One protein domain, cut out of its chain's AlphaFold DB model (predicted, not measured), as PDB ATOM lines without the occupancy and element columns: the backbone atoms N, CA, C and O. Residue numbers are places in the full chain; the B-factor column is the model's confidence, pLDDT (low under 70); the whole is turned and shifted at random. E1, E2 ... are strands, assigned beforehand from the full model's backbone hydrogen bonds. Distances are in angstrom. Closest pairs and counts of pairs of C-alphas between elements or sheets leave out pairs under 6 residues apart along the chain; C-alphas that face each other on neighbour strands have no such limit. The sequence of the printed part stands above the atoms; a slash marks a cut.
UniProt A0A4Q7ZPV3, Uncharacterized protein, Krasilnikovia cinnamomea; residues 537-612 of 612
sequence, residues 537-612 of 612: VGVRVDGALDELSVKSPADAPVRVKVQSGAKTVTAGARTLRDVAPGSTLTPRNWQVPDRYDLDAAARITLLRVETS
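Overview. This is residues 537 to 612 of the 612 residues of an uncharacterized protein of Krasilnikovia cinnamomea (UniProt A0A4Q7ZPV3). Two four-stranded sheets stand face to face as a well-aligned sandwich, two layers with their strands running nearly along the same line, E2, E8, E4 and E5 in one and E1, E7, E3 and E6 in the other. The chain passes from one layer to the other again and again, and the links E1 to E2, E3 to E4, E5 to E6 and E7 to E8 lie together at one end of the sandwich. The printed part has 76 residues, with no named helix and eight named strands, E1 to E8 along the chain; both sheets are mixed, and the class is all strand. The whole is compact, with a radius of gyration of the C-alphas of 11.4 A, and rounded, with spans of 28 by 23 by 18 A.

Along the chain. In one sheet, E2 is residues 545 to 552, 19.3 A from first to last C-alpha, and E8 is residues 604 to 611, 19.7 A, ending with C-alpha 611 at (-39.753, 3.386, -7.415). E4 is residues 566 to 571, 12.6 A, and E5 is residues 574 to 579, 12.7 A. In the other sheet, E1 is residues 537 to 541, 13.5 A, beginning with C-alpha 537 at (-51.941, 1.525, -16.798). E7 is residues 595 to 600, 16.2 A; E3 is residues 558 to 562, 12.8 A; E6 is residues 583 to 585, 6.7 A.

Arrangement. The sheet in the order E2, E8, E4, E5 is twisted, its C-alphas lying up to 4.3 A off its best plane. E2 and E8 are parallel at 9 degrees, with N 550 and O 608 2.8 A apart, within hydrogen-bond range. E8 and E4 are parallel at 4 degrees, with N 609 and O 570 at 2.8 A. E4 and E5 form an antiparallel hairpin at 163 degrees, with N 576 and O 569 at 2.8 A. In the order E1, E7, E3, E6, E1 and E7 are parallel at 16 degrees, with N 599 and O 539 at 2.8 A. E7 and E3 are parallel at 15 degrees, with N 561 and O 598 at 2.8 A. E3 and E6 are antiparallel at 170 degrees, with N 585 and O 560 at 2.8 A. The facing parts of the two sheets are 11.1 A centre to centre, and their best planes are 7 degrees apart. Between the sheets, the closest C-alphas of E3 and E8 are those of Val 558 and Val 609, 7.5 A apart. E4 and E6 are only just apart, their closest C-alphas 8.3 A from each other.

Size, cuts and confidence. The two C-alphas farthest apart are those of Asp 546 and Pro 593, 30.8 A. The printed part has no cut and ends at residue 612, the chain's last. No link is long; E6 to E7, with 9 residues, is short but not tight, and the others are tight. The mean pLDDT of the printed part is 96.3, and no printed residue is under 70.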
ATOM      1  N   VAL A 537     -51.303   0.198 -16.883       98.62
ATOM      2  CA  VAL A 537     -51.941   1.525 -16.798       98.62
ATOM      3  C   VAL A 537     -51.184   2.547 -17.650       98.62
ATOM      4  O   VAL A 537     -49.951   2.609 -17.617       98.62
ATOM      5  N   GLY A 538     -51.916   3.357 -18.417       98.44
ATOM      6  CA  GLY A 538     -51.349   4.390 -19.286       98.44
ATOM      7  C   GLY A 538     -51.137   5.730 -18.579       98.44
ATOM      8  O   GLY A 538     -52.033   6.227 -17.895       98.44
ATOM      9  N   VAL A 539     -49.974   6.351 -18.801       98.69
ATOM     10  CA  VAL A 539     -49.699   7.749 -18.417       98.69
ATOM     11  C   VAL A 539     -49.256   8.517 -19.663       98.69
ATOM     12  O   VAL A 539     -48.147   8.321 -20.153       98.69
ATOM     13  N   ARG A 540     -50.113   9.376 -20.218       98.62
ATOM     14  CA  ARG A 540     -49.814  10.144 -21.441       98.62
ATOM     15  C   ARG A 540     -49.466  11.590 -21.116       98.62
ATOM     16  O   ARG A 540     -50.148  12.218 -20.309       98.62
ATOM     17  N   VAL A 541     -48.430  12.114 -21.765       98.44
ATOM     18  CA  VAL A 541     -47.982  13.507 -21.630       98.44
ATOM     19  C   VAL A 541     -47.990  14.160 -23.011       98.44
ATOM     20  O   VAL A 541     -47.016  14.096 -23.765       98.44
ATOM     21  N   ASP A 542     -49.141  14.743 -23.343       97.81
ATOM     22  CA  ASP A 542     -49.412  15.433 -24.608       97.81
ATOM     23  C   ASP A 542     -49.150  16.957 -24.494       97.81
ATOM     24  O   ASP A 542     -49.010  17.634 -25.512       97.81
ATOM     25  N   GLY A 543     -49.062  17.495 -23.268       96.12
ATOM     26  CA  GLY A 543     -48.687  18.882 -22.967       96.12
ATOM     27  C   GLY A 543     -47.196  19.045 -22.641       96.12
ATOM     28  O   GLY A 543     -46.564  18.139 -22.104       96.12
ATOM     29  N   ALA A 544     -46.607  20.202 -22.967       96.12
ATOM     30  CA  ALA A 544     -45.191  20.471 -22.698       96.12
ATOM     31  C   ALA A 544     -44.934  20.759 -21.206       96.12
ATOM     32  O   ALA A 544     -45.646  21.570 -20.612       96.12
ATOM     33  N   LEU A 545     -43.905  20.126 -20.627       97.25
ATOM     34  CA  LEU A 545     -43.573  20.223 -19.199       97.25
ATOM     35  C   LEU A 545     -42.119  20.659 -18.960       97.25
ATOM     36  O   LEU A 545     -41.206  20.175 -19.632       97.25
ATOM     37  N   ASP A 546     -41.876  21.496 -17.950       97.94
ATOM     38  CA  ASP A 546     -40.503  21.782 -17.500       97.94
ATOM     39  C   ASP A 546     -39.986  20.717 -16.520       97.94
ATOM     40  O   ASP A 546     -38.934  20.125 -16.769       97.94
ATOM     41  N   GLU A 547     -40.723  20.399 -15.454       98.38
ATOM     42  CA  GLU A 547     -40.429  19.266 -14.564       98.38
ATOM     43  C   GLU A 547     -41.617  18.294 -14.477       98.38
ATOM     44  O   GLU A 547     -42.734  18.695 -14.156       98.38
ATOM     45  N   LEU A 548     -41.356  17.000 -14.694       98.62
ATOM     46  CA  LEU A 548     -42.252  15.898 -14.332       98.62
ATOM     47  C   LEU A 548     -41.514  14.928 -13.404       98.62
ATOM     48  O   LEU A 548     -40.526  14.317 -13.811       98.62
ATOM     49  N   SER A 549     -42.014  14.731 -12.184       98.50
ATOM     50  CA  SER A 549     -41.577  13.651 -11.295       98.50
ATOM     51  C   SER A 549     -42.691  12.628 -11.095       98.50
ATOM     52  O   SER A 549     -43.743  12.970 -10.559       98.50
ATOM     53  N   VAL A 550     -42.446  11.376 -11.478       98.62
ATOM     54  CA  VAL A 550     -43.360  10.246 -11.274       98.62
ATOM     55  C   VAL A 550     -42.794   9.316 -10.207       98.62
ATOM     56  O   VAL A 550     -41.668   8.834 -10.336       98.62
ATOM     57  N   LYS A 551     -43.587   9.038  -9.174       98.50
ATOM     58  CA  LYS A 551     -43.282   8.077  -8.112       98.50
ATOM     59  C   LYS A 551     -44.252   6.900  -8.197       98.50
ATOM     60  O   LYS A 551     -45.455   7.090  -8.357       98.50
ATOM     61  N   SER A 552     -43.718   5.691  -8.081       97.88
ATOM     62  CA  SER A 552     -44.437   4.420  -8.233       97.88
ATOM     63  C   SER A 552     -44.040   3.427  -7.131       97.88
ATOM     64  O   SER A 552     -42.930   3.539  -6.606       97.88
ATOM     65  N   PRO A 553     -44.894   2.453  -6.768       97.19
ATOM     66  CA  PRO A 553     -44.503   1.357  -5.882       97.19
ATOM     67  C   PRO A 553     -43.345   0.520  -6.444       97.19
ATOM     68  O   PRO A 553     -43.232   0.333  -7.657       97.19
ATOM     69  N   ALA A 554     -42.507  -0.037  -5.568       93.19
ATOM     70  CA  ALA A 554     -41.366  -0.877  -5.948       93.19
ATOM     71  C   ALA A 554     -41.712  -2.092  -6.841       93.19
ATOM     72  O   ALA A 554     -40.866  -2.542  -7.619       93.19
ATOM     73  N   ASP A 555     -42.940  -2.618  -6.763       94.25
ATOM     74  CA  ASP A 555     -43.428  -3.735  -7.581       94.25
ATOM     75  C   ASP A 555     -44.169  -3.309  -8.866       94.25
ATOM     76  O   ASP A 555     -44.568  -4.170  -9.647       94.25
ATOM     77  N   ALA A 556     -44.295  -2.000  -9.124       96.88
ATOM     78  CA  ALA A 556     -45.059  -1.407 -10.223       96.88
ATOM     79  C   ALA A 556     -44.152  -0.666 -11.237       96.88
ATOM     80  O   ALA A 556     -44.130   0.568 -11.278       96.88
ATOM     81  N   PRO A 557     -43.375  -1.381 -12.075       96.94
ATOM     82  CA  PRO A 557     -42.369  -0.771 -12.939       96.94
ATOM     83  C   PRO A 557     -42.953   0.209 -13.962       96.94
ATOM     84  O   PRO A 557     -43.930  -0.086 -14.651       96.94
ATOM     85  N   VAL A 558     -42.277   1.348 -14.124       98.25
ATOM     86  CA  VAL A 558     -42.600   2.376 -15.122       98.25
ATOM     87  C   VAL A 558     -41.674   2.237 -16.334       98.25
ATOM     88  O   VAL A 558     -40.458   2.421 -16.217       98.25
ATOM     89  N   ARG A 559     -42.236   1.955 -17.514       97.94
ATOM     90  CA  ARG A 559     -41.562   2.172 -18.805       97.94
ATOM     91  C   ARG A 559     -41.832   3.599 -19.262       97.94
ATOM     92  O   ARG A 559     -42.942   4.092 -19.109       97.94
ATOM     93  N   VAL A 560     -40.825   4.241 -19.843       97.81
ATOM     94  CA  VAL A 560     -40.921   5.608 -20.369       97.81
ATOM     95  C   VAL A 560     -40.602   5.602 -21.856       97.81
ATOM     96  O   VAL A 560     -39.535   5.139 -22.249       97.81
ATOM     97  N   LYS A 561     -41.475   6.174 -22.680       97.88
ATOM     98  CA  LYS A 561     -41.195   6.542 -24.072       97.88
ATOM     99  C   LYS A 561     -41.103   8.063 -24.145       97.88
ATOM    100  O   LYS A 561     -41.904   8.750 -23.518       97.88
ATOM    101  N   VAL A 562     -40.134   8.590 -24.887       97.19
ATOM    102  CA  VAL A 562     -39.863  10.031 -24.989       97.19
ATOM    103  C   VAL A 562     -39.854  10.429 -26.462       97.19
ATOM    104  O   VAL A 562     -38.811  10.437 -27.115       97.19
ATOM    105  N   GLN A 563     -41.030  10.736 -27.009       96.75
ATOM    106  CA  GLN A 563     -41.211  10.959 -28.445       96.75
ATOM    107  C   GLN A 563     -40.523  12.249 -28.905       96.75
ATOM    108  O   GLN A 563     -39.764  12.215 -29.868       96.75
ATOM    109  N   SER A 564     -40.698  13.359 -28.176       94.38
ATOM    110  CA  SER A 564     -40.071  14.660 -28.489       94.38
ATOM    111  C   SER A 564     -38.636  14.832 -27.959       94.38
ATOM    112  O   SER A 564     -38.033  15.889 -28.154       94.38
ATOM    113  N   GLY A 565     -38.076  13.821 -27.287       92.94
ATOM    114  CA  GLY A 565     -36.808  13.923 -26.554       92.94
ATOM    115  C   GLY A 565     -36.915  14.711 -25.236       92.94
ATOM    116  O   GLY A 565     -37.933  15.344 -24.949       92.94
ATOM    117  N   ALA A 566     -35.865  14.648 -24.412       94.94
ATOM    118  CA  ALA A 566     -35.808  15.322 -23.110       94.94
ATOM    119  C   ALA A 566     -34.376  15.727 -22.722       94.94
ATOM    120  O   ALA A 566     -33.429  14.962 -22.910       94.94
ATOM    121  N   LYS A 567     -34.203  16.914 -22.126       96.56
ATOM    122  CA  LYS A 567     -32.870  17.441 -21.758       96.56
ATOM    123  C   LYS A 567     -32.224  16.638 -20.625       96.56
ATOM    124  O   LYS A 567     -31.004  16.476 -20.587       96.56
ATOM    125  N   THR A 568     -33.005  16.120 -19.681       97.50
ATOM    126  CA  THR A 568     -32.519  15.181 -18.660       97.50
ATOM    127  C   THR A 568     -33.630  14.223 -18.243       97.50
ATOM    128  O   THR A 568     -34.750  14.649 -17.975       97.50
ATOM    129  N   VAL A 569     -33.304  12.931 -18.157       97.75
ATOM    130  CA  VAL A 569     -34.188  11.895 -17.609       97.75
ATOM    131  C   VAL A 569     -33.456  11.145 -16.504       97.75
ATOM    132  O   VAL A 569     -32.458  10.475 -16.764       97.75
ATOM    133  N   THR A 570     -33.957  11.232 -15.278       96.88
ATOM    134  CA  THR A 570     -33.534  10.386 -14.159       96.88
ATOM    135  C   THR A 570     -34.529   9.243 -13.998       96.88
ATOM    136  O   THR A 570     -35.731   9.475 -13.923       96.88
ATOM    137  N   ALA A 571     -34.034   8.011 -13.954       91.44
ATOM    138  CA  ALA A 571     -34.817   6.792 -13.831       91.44
ATOM    139  C   ALA A 571     -34.128   5.881 -12.801       91.44
ATOM    140  O   ALA A 571     -33.069   5.298 -13.067       91.44
ATOM    141  N   GLY A 572     -34.680   5.832 -11.586       87.06
ATOM    142  CA  GLY A 572     -34.009   5.264 -10.416       87.06
ATOM    143  C   GLY A 572     -32.596   5.837 -10.231       87.06
ATOM    144  O   GLY A 572     -32.374   7.040 -10.342       87.06
ATOM    145  N   ALA A 573     -31.612   4.963 -10.015       87.69
ATOM    146  CA  ALA A 573     -30.207   5.331  -9.808       87.69
ATOM    147  C   ALA A 573     -29.448   5.817 -11.070       87.69
ATOM    148  O   ALA A 573     -28.220   5.908 -11.046       87.69
ATOM    149  N   ARG A 574     -30.127   6.088 -12.194       90.56
ATOM    150  CA  ARG A 574     -29.492   6.555 -13.437       90.56
ATOM    151  C   ARG A 574     -30.023   7.905 -13.882       90.56
ATOM    152  O   ARG A 574     -31.229   8.090 -13.957       90.56
ATOM    153  N   THR A 575     -29.121   8.775 -14.324       96.38
ATOM    154  CA  THR A 575     -29.456  10.020 -15.025       96.38
ATOM    155  C   THR A 575     -28.886   9.982 -16.437       96.38
ATOM    156  O   THR A 575     -27.692   9.765 -16.632       96.38
ATOM    157  N   LEU A 576     -29.749  10.215 -17.421       96.38
ATOM    158  CA  LEU A 576     -29.422  10.393 -18.829       96.38
ATOM    159  C   LEU A 576     -29.588  11.871 -19.194       96.38
ATOM    160  O   LEU A 576     -30.489  12.541 -18.687       96.38
ATOM    161  N   ARG A 577     -28.729  12.382 -20.074       97.19
ATOM    162  CA  ARG A 577     -28.788  13.753 -20.604       97.19
ATOM    163  C   ARG A 577     -29.066  13.712 -22.099       97.19
ATOM    164  O   ARG A 577     -28.682  12.743 -22.748       97.19
ATOM    165  N   ASP A 578     -29.724  14.756 -22.597       96.12
ATOM    166  CA  ASP A 578     -29.950  14.999 -24.026       96.12
ATOM    167  C   ASP A 578     -30.545  13.767 -24.744       96.12
ATOM    168  O   ASP A 578     -30.084  13.313 -25.791       96.12
ATOM    169  N   VAL A 579     -31.578  13.196 -24.114       96.88
ATOM    170  CA  VAL A 579     -32.262  11.970 -24.536       96.88
ATOM    171  C   VAL A 579     -32.987  12.226 -25.853       96.88
ATOM    172  O   VAL A 579     -33.872  13.078 -25.936       96.88
ATOM    173  N   ALA A 580     -32.604  11.471 -26.882       95.94
ATOM    174  CA  ALA A 580     -33.067  11.680 -28.248       95.94
ATOM    175  C   ALA A 580     -34.576  11.396 -28.430       95.94
ATOM    176  O   ALA A 580     -35.112  10.500 -27.768       95.94
ATOM    177  N   PRO A 581     -35.248  12.089 -29.370       96.94
ATOM    178  CA  PRO A 581     -36.586  11.739 -29.848       96.94
ATOM    179  C   PRO A 581     -36.755  10.244 -30.162       96.94
ATOM    180  O   PRO A 581     -35.861   9.613 -30.726       96.94
ATOM    181  N   GLY A 582     -37.902   9.678 -29.783       97.00
ATOM    182  CA  GLY A 582     -38.233   8.255 -29.945       97.00
ATOM    183  C   GLY A 582     -37.556   7.297 -28.950       97.00
ATOM    184  O   GLY A 582     -37.744   6.083 -29.049       97.00
ATOM    185  N   SER A 583     -36.776   7.794 -27.981       97.00
ATOM    186  CA  SER A 583     -36.116   6.937 -26.982       97.00
ATOM    187  C   SER A 583     -37.129   6.201 -26.100       97.00
ATOM    188  O   SER A 583     -38.083   6.802 -25.614       97.00
ATOM    189  N   THR A 584     -36.890   4.915 -25.825       97.50
ATOM    190  CA  THR A 584     -37.680   4.129 -24.859       97.50
ATOM    191  C   THR A 584     -36.781   3.562 -23.762       97.50
ATOM    192  O   THR A 584     -35.836   2.822 -24.034       97.50
ATOM    193  N   LEU A 585     -37.092   3.897 -22.512       95.81
ATOM    194  CA  LEU A 585     -36.412   3.458 -21.300       95.81
ATOM    195  C   LEU A 585     -37.265   2.384 -20.617       95.81
ATOM    196  O   LEU A 585     -38.302   2.678 -20.021       95.81
ATOM    197  N   THR A 586     -36.821   1.132 -20.709       96.19
ATOM    198  CA  THR A 586     -37.518  -0.024 -20.130       96.19
ATOM    199  C   THR A 586     -36.775  -0.510 -18.874       96.19
ATOM    200  O   THR A 586     -35.567  -0.767 -18.954       96.19
ATOM    201  N   PRO A 587     -37.445  -0.634 -17.713       94.50
ATOM    202  CA  PRO A 587     -36.845  -1.191 -16.499       94.50
ATOM    203  C   PRO A 587     -36.635  -2.708 -16.637       94.50
ATOM    204  O   PRO A 587     -37.328  -3.375 -17.405       94.50
ATOM    205  N   ARG A 588     -35.681  -3.283 -15.894       91.62
ATOM    206  CA  ARG A 588     -35.331  -4.716 -16.006       91.62
ATOM    207  C   ARG A 588     -36.502  -5.643 -15.669       91.62
ATOM    208  O   ARG A 588     -36.668  -6.674 -16.310       91.62
ATOM    209  N   ASN A 589     -37.323  -5.264 -14.694       91.25
ATOM    210  CA  ASN A 589     -38.482  -6.014 -14.206       91.25
ATOM    211  C   ASN A 589     -39.773  -5.777 -15.019       91.25
ATOM    212  O   ASN A 589     -40.852  -6.106 -14.545       91.25
ATOM    213  N   TRP A 590     -39.698  -5.246 -16.248       94.88
ATOM    214  CA  TRP A 590     -40.878  -4.914 -17.068       94.88
ATOM    215  C   TRP A 590     -41.840  -6.087 -17.362       94.88
ATOM    216  O   TRP A 590     -43.009  -5.861 -17.683       94.88
ATOM    217  N   GLN A 591     -41.382  -7.338 -17.260       95.38
ATOM    218  CA  GLN A 591     -42.174  -8.543 -17.553       95.38
ATOM    219  C   GLN A 591     -43.083  -8.982 -16.388       95.38
ATOM    220  O   GLN A 591     -43.125 -10.150 -16.013       95.38
ATOM    221  N   VAL A 592     -43.833  -8.027 -15.841       96.44
ATOM    222  CA  VAL A 592     -44.934  -8.219 -14.883       96.44
ATOM    223  C   VAL A 592     -46.267  -7.797 -15.530       96.44
ATOM    224  O   VAL A 592     -46.243  -7.048 -16.512       96.44
ATOM    225  N   PRO A 593     -47.433  -8.269 -15.048       96.75
ATOM    226  CA  PRO A 593     -48.728  -7.824 -15.575       96.75
ATOM    227  C   PRO A 593     -49.069  -6.384 -15.153       96.75
ATOM    228  O   PRO A 593     -49.540  -5.600 -15.983       96.75
ATOM    229  N   ASP A 594     -48.790  -6.055 -13.890       98.06
ATOM    230  CA  ASP A 594     -49.155  -4.808 -13.216       98.06
ATOM    231  C   ASP A 594     -48.013  -3.790 -13.343       98.06
ATOM    232  O   ASP A 594     -46.934  -3.986 -12.785       98.06
ATOM    233  N   ARG A 595     -48.202  -2.734 -14.145       98.19
ATOM    234  CA  ARG A 595     -47.121  -1.804 -14.538       98.19
ATOM    235  C   ARG A 595     -47.641  -0.507 -15.156       98.19
ATOM    236  O   ARG A 595     -48.790  -0.442 -15.588       98.19
ATOM    237  N   TYR A 596     -46.769   0.488 -15.284       98.62
ATOM    238  CA  TYR A 596     -47.080   1.780 -15.902       98.62
ATOM    239  C   TYR A 596     -46.360   1.966 -17.241       98.62
ATOM    240  O   TYR A 596     -45.142   1.804 -17.325       98.62
ATOM    241  N   ASP A 597     -47.094   2.347 -18.287       98.50
ATOM    242  CA  ASP A 597     -46.528   2.725 -19.586       98.50
ATOM    243  C   ASP A 597     -46.685   4.239 -19.794       98.50
ATOM    244  O   ASP A 597     -47.771   4.729 -20.117       98.50
ATOM    245  N   LEU A 598     -45.600   4.983 -19.562       98.44
ATOM    246  CA  LEU A 598     -45.543   6.435 -19.700       98.44
ATOM    247  C   LEU A 598     -45.141   6.799 -21.134       98.44
ATOM    248  O   LEU A 598     -44.051   6.446 -21.586       98.44
ATOM    249  N   ASP A 599     -46.007   7.518 -21.845       98.44
ATOM    250  CA  ASP A 599     -45.761   8.013 -23.202       98.44
ATOM    251  C   ASP A 599     -45.672   9.546 -23.205       98.44
ATOM    252  O   ASP A 599     -46.684  10.247 -23.121       98.44
ATOM    253  N   ALA A 600     -44.447  10.074 -23.258       97.81
ATOM    254  CA  ALA A 600     -44.189  11.502 -23.364       97.81
ATOM    255  C   ALA A 600     -44.147  11.917 -24.838       97.81
ATOM    256  O   ALA A 600     -43.090  11.915 -25.478       97.81
ATOM    257  N   ALA A 601     -45.320  12.247 -25.379       97.56
ATOM    258  CA  ALA A 601     -45.476  12.753 -26.736       97.56
ATOM    259  C   ALA A 601     -44.844  14.147 -26.882       97.56
ATOM    260  O   ALA A 601     -44.082  14.396 -27.820       97.56
ATOM    261  N   ALA A 602     -45.117  15.037 -25.926       96.00
ATOM    262  CA  ALA A 602     -44.591  16.397 -25.885       96.00
ATOM    263  C   ALA A 602     -43.179  16.497 -25.275       96.00
ATOM    264  O   ALA A 602     -42.611  15.533 -24.760       96.00
ATOM    265  N   ARG A 603     -42.591  17.697 -25.359       94.56
ATOM    266  CA  ARG A 603     -41.282  18.019 -24.775       94.56
ATOM    267  C   ARG A 603     -41.368  18.026 -23.246       94.56
ATOM    268  O   ARG A 603     -42.215  18.721 -22.689       94.56
ATOM    269  N   ILE A 604     -40.425  17.342 -22.598       96.44
ATOM    270  CA  ILE A 604     -40.179  17.446 -21.154       96.44
ATOM    271  C   ILE A 604     -38.738  17.927 -20.935       96.44
ATOM    272  O   ILE A 604     -37.803  17.324 -21.469       96.44
ATOM    273  N   THR A 605     -38.522  18.999 -20.167       97.50
ATOM    274  CA  THR A 605     -37.156  19.479 -19.875       97.50
ATOM    275  C   THR A 605     -36.448  18.543 -18.881       97.50
ATOM    276  O   THR A 605     -35.364  18.033 -19.182       97.50
ATOM    277  N   LEU A 606     -37.066  18.265 -17.730       98.12
ATOM    278  CA  LEU A 606     -36.596  17.320 -16.717       98.12
ATOM    279  C   LEU A 606     -37.675  16.274 -16.414       98.12
ATOM    280  O   LEU A 606     -38.743  16.602 -15.907       98.12
ATOM    281  N   LEU A 607     -37.362  15.004 -16.667       98.31
ATOM    282  CA  LEU A 607     -38.160  13.866 -16.216       98.31
ATOM    283  C   LEU A 607     -37.437  13.139 -15.076       98.31
ATOM    284  O   LEU A 607     -36.242  12.860 -15.166       98.31
ATOM    285  N   ARG A 608     -38.166  12.792 -14.019       98.31
ATOM    286  CA  ARG A 608     -37.718  11.969 -12.892       98.31
ATOM    287  C   ARG A 608     -38.707  10.820 -12.709       98.31
ATOM    288  O   ARG A 608     -39.906  11.054 -12.642       98.31
ATOM    289  N   VAL A 609     -38.208   9.592 -12.618       97.69
ATOM    290  CA  VAL A 609     -39.004   8.387 -12.359       97.69
ATOM    291  C   VAL A 609     -38.382   7.616 -11.205       97.69
ATOM    292  O   VAL A 609     -37.212   7.229 -11.265       97.69
ATOM    293  N   GLU A 610     -39.173   7.405 -10.158       95.81
ATOM    294  CA  GLU A 610     -38.760   6.773  -8.908       95.81
ATOM    295  C   GLU A 610     -39.692   5.613  -8.536       95.81
ATOM    296  O   GLU A 610     -40.908   5.656  -8.742       95.81
ATOM    297  N   THR A 611     -39.091   4.571  -7.969       91.75
ATOM    298  CA  THR A 611     -39.753   3.386  -7.415       91.75
ATOM    299  C   THR A 611     -39.456   3.334  -5.919       91.75
ATOM    300  O   THR A 611     -38.276   3.384  -5.557       91.75
ATOM    301  N   SER A 612     -40.484   3.247  -5.074       84.94
ATOM    302  CA  SER A 612     -40.376   3.268  -3.601       84.94
ATOM    303  C   SER A 612     -40.978   2.041  -2.939       84.94
ATOM    304  O   SER A 612     -42.124   1.716  -3.326       84.94
TER     305      SER A 612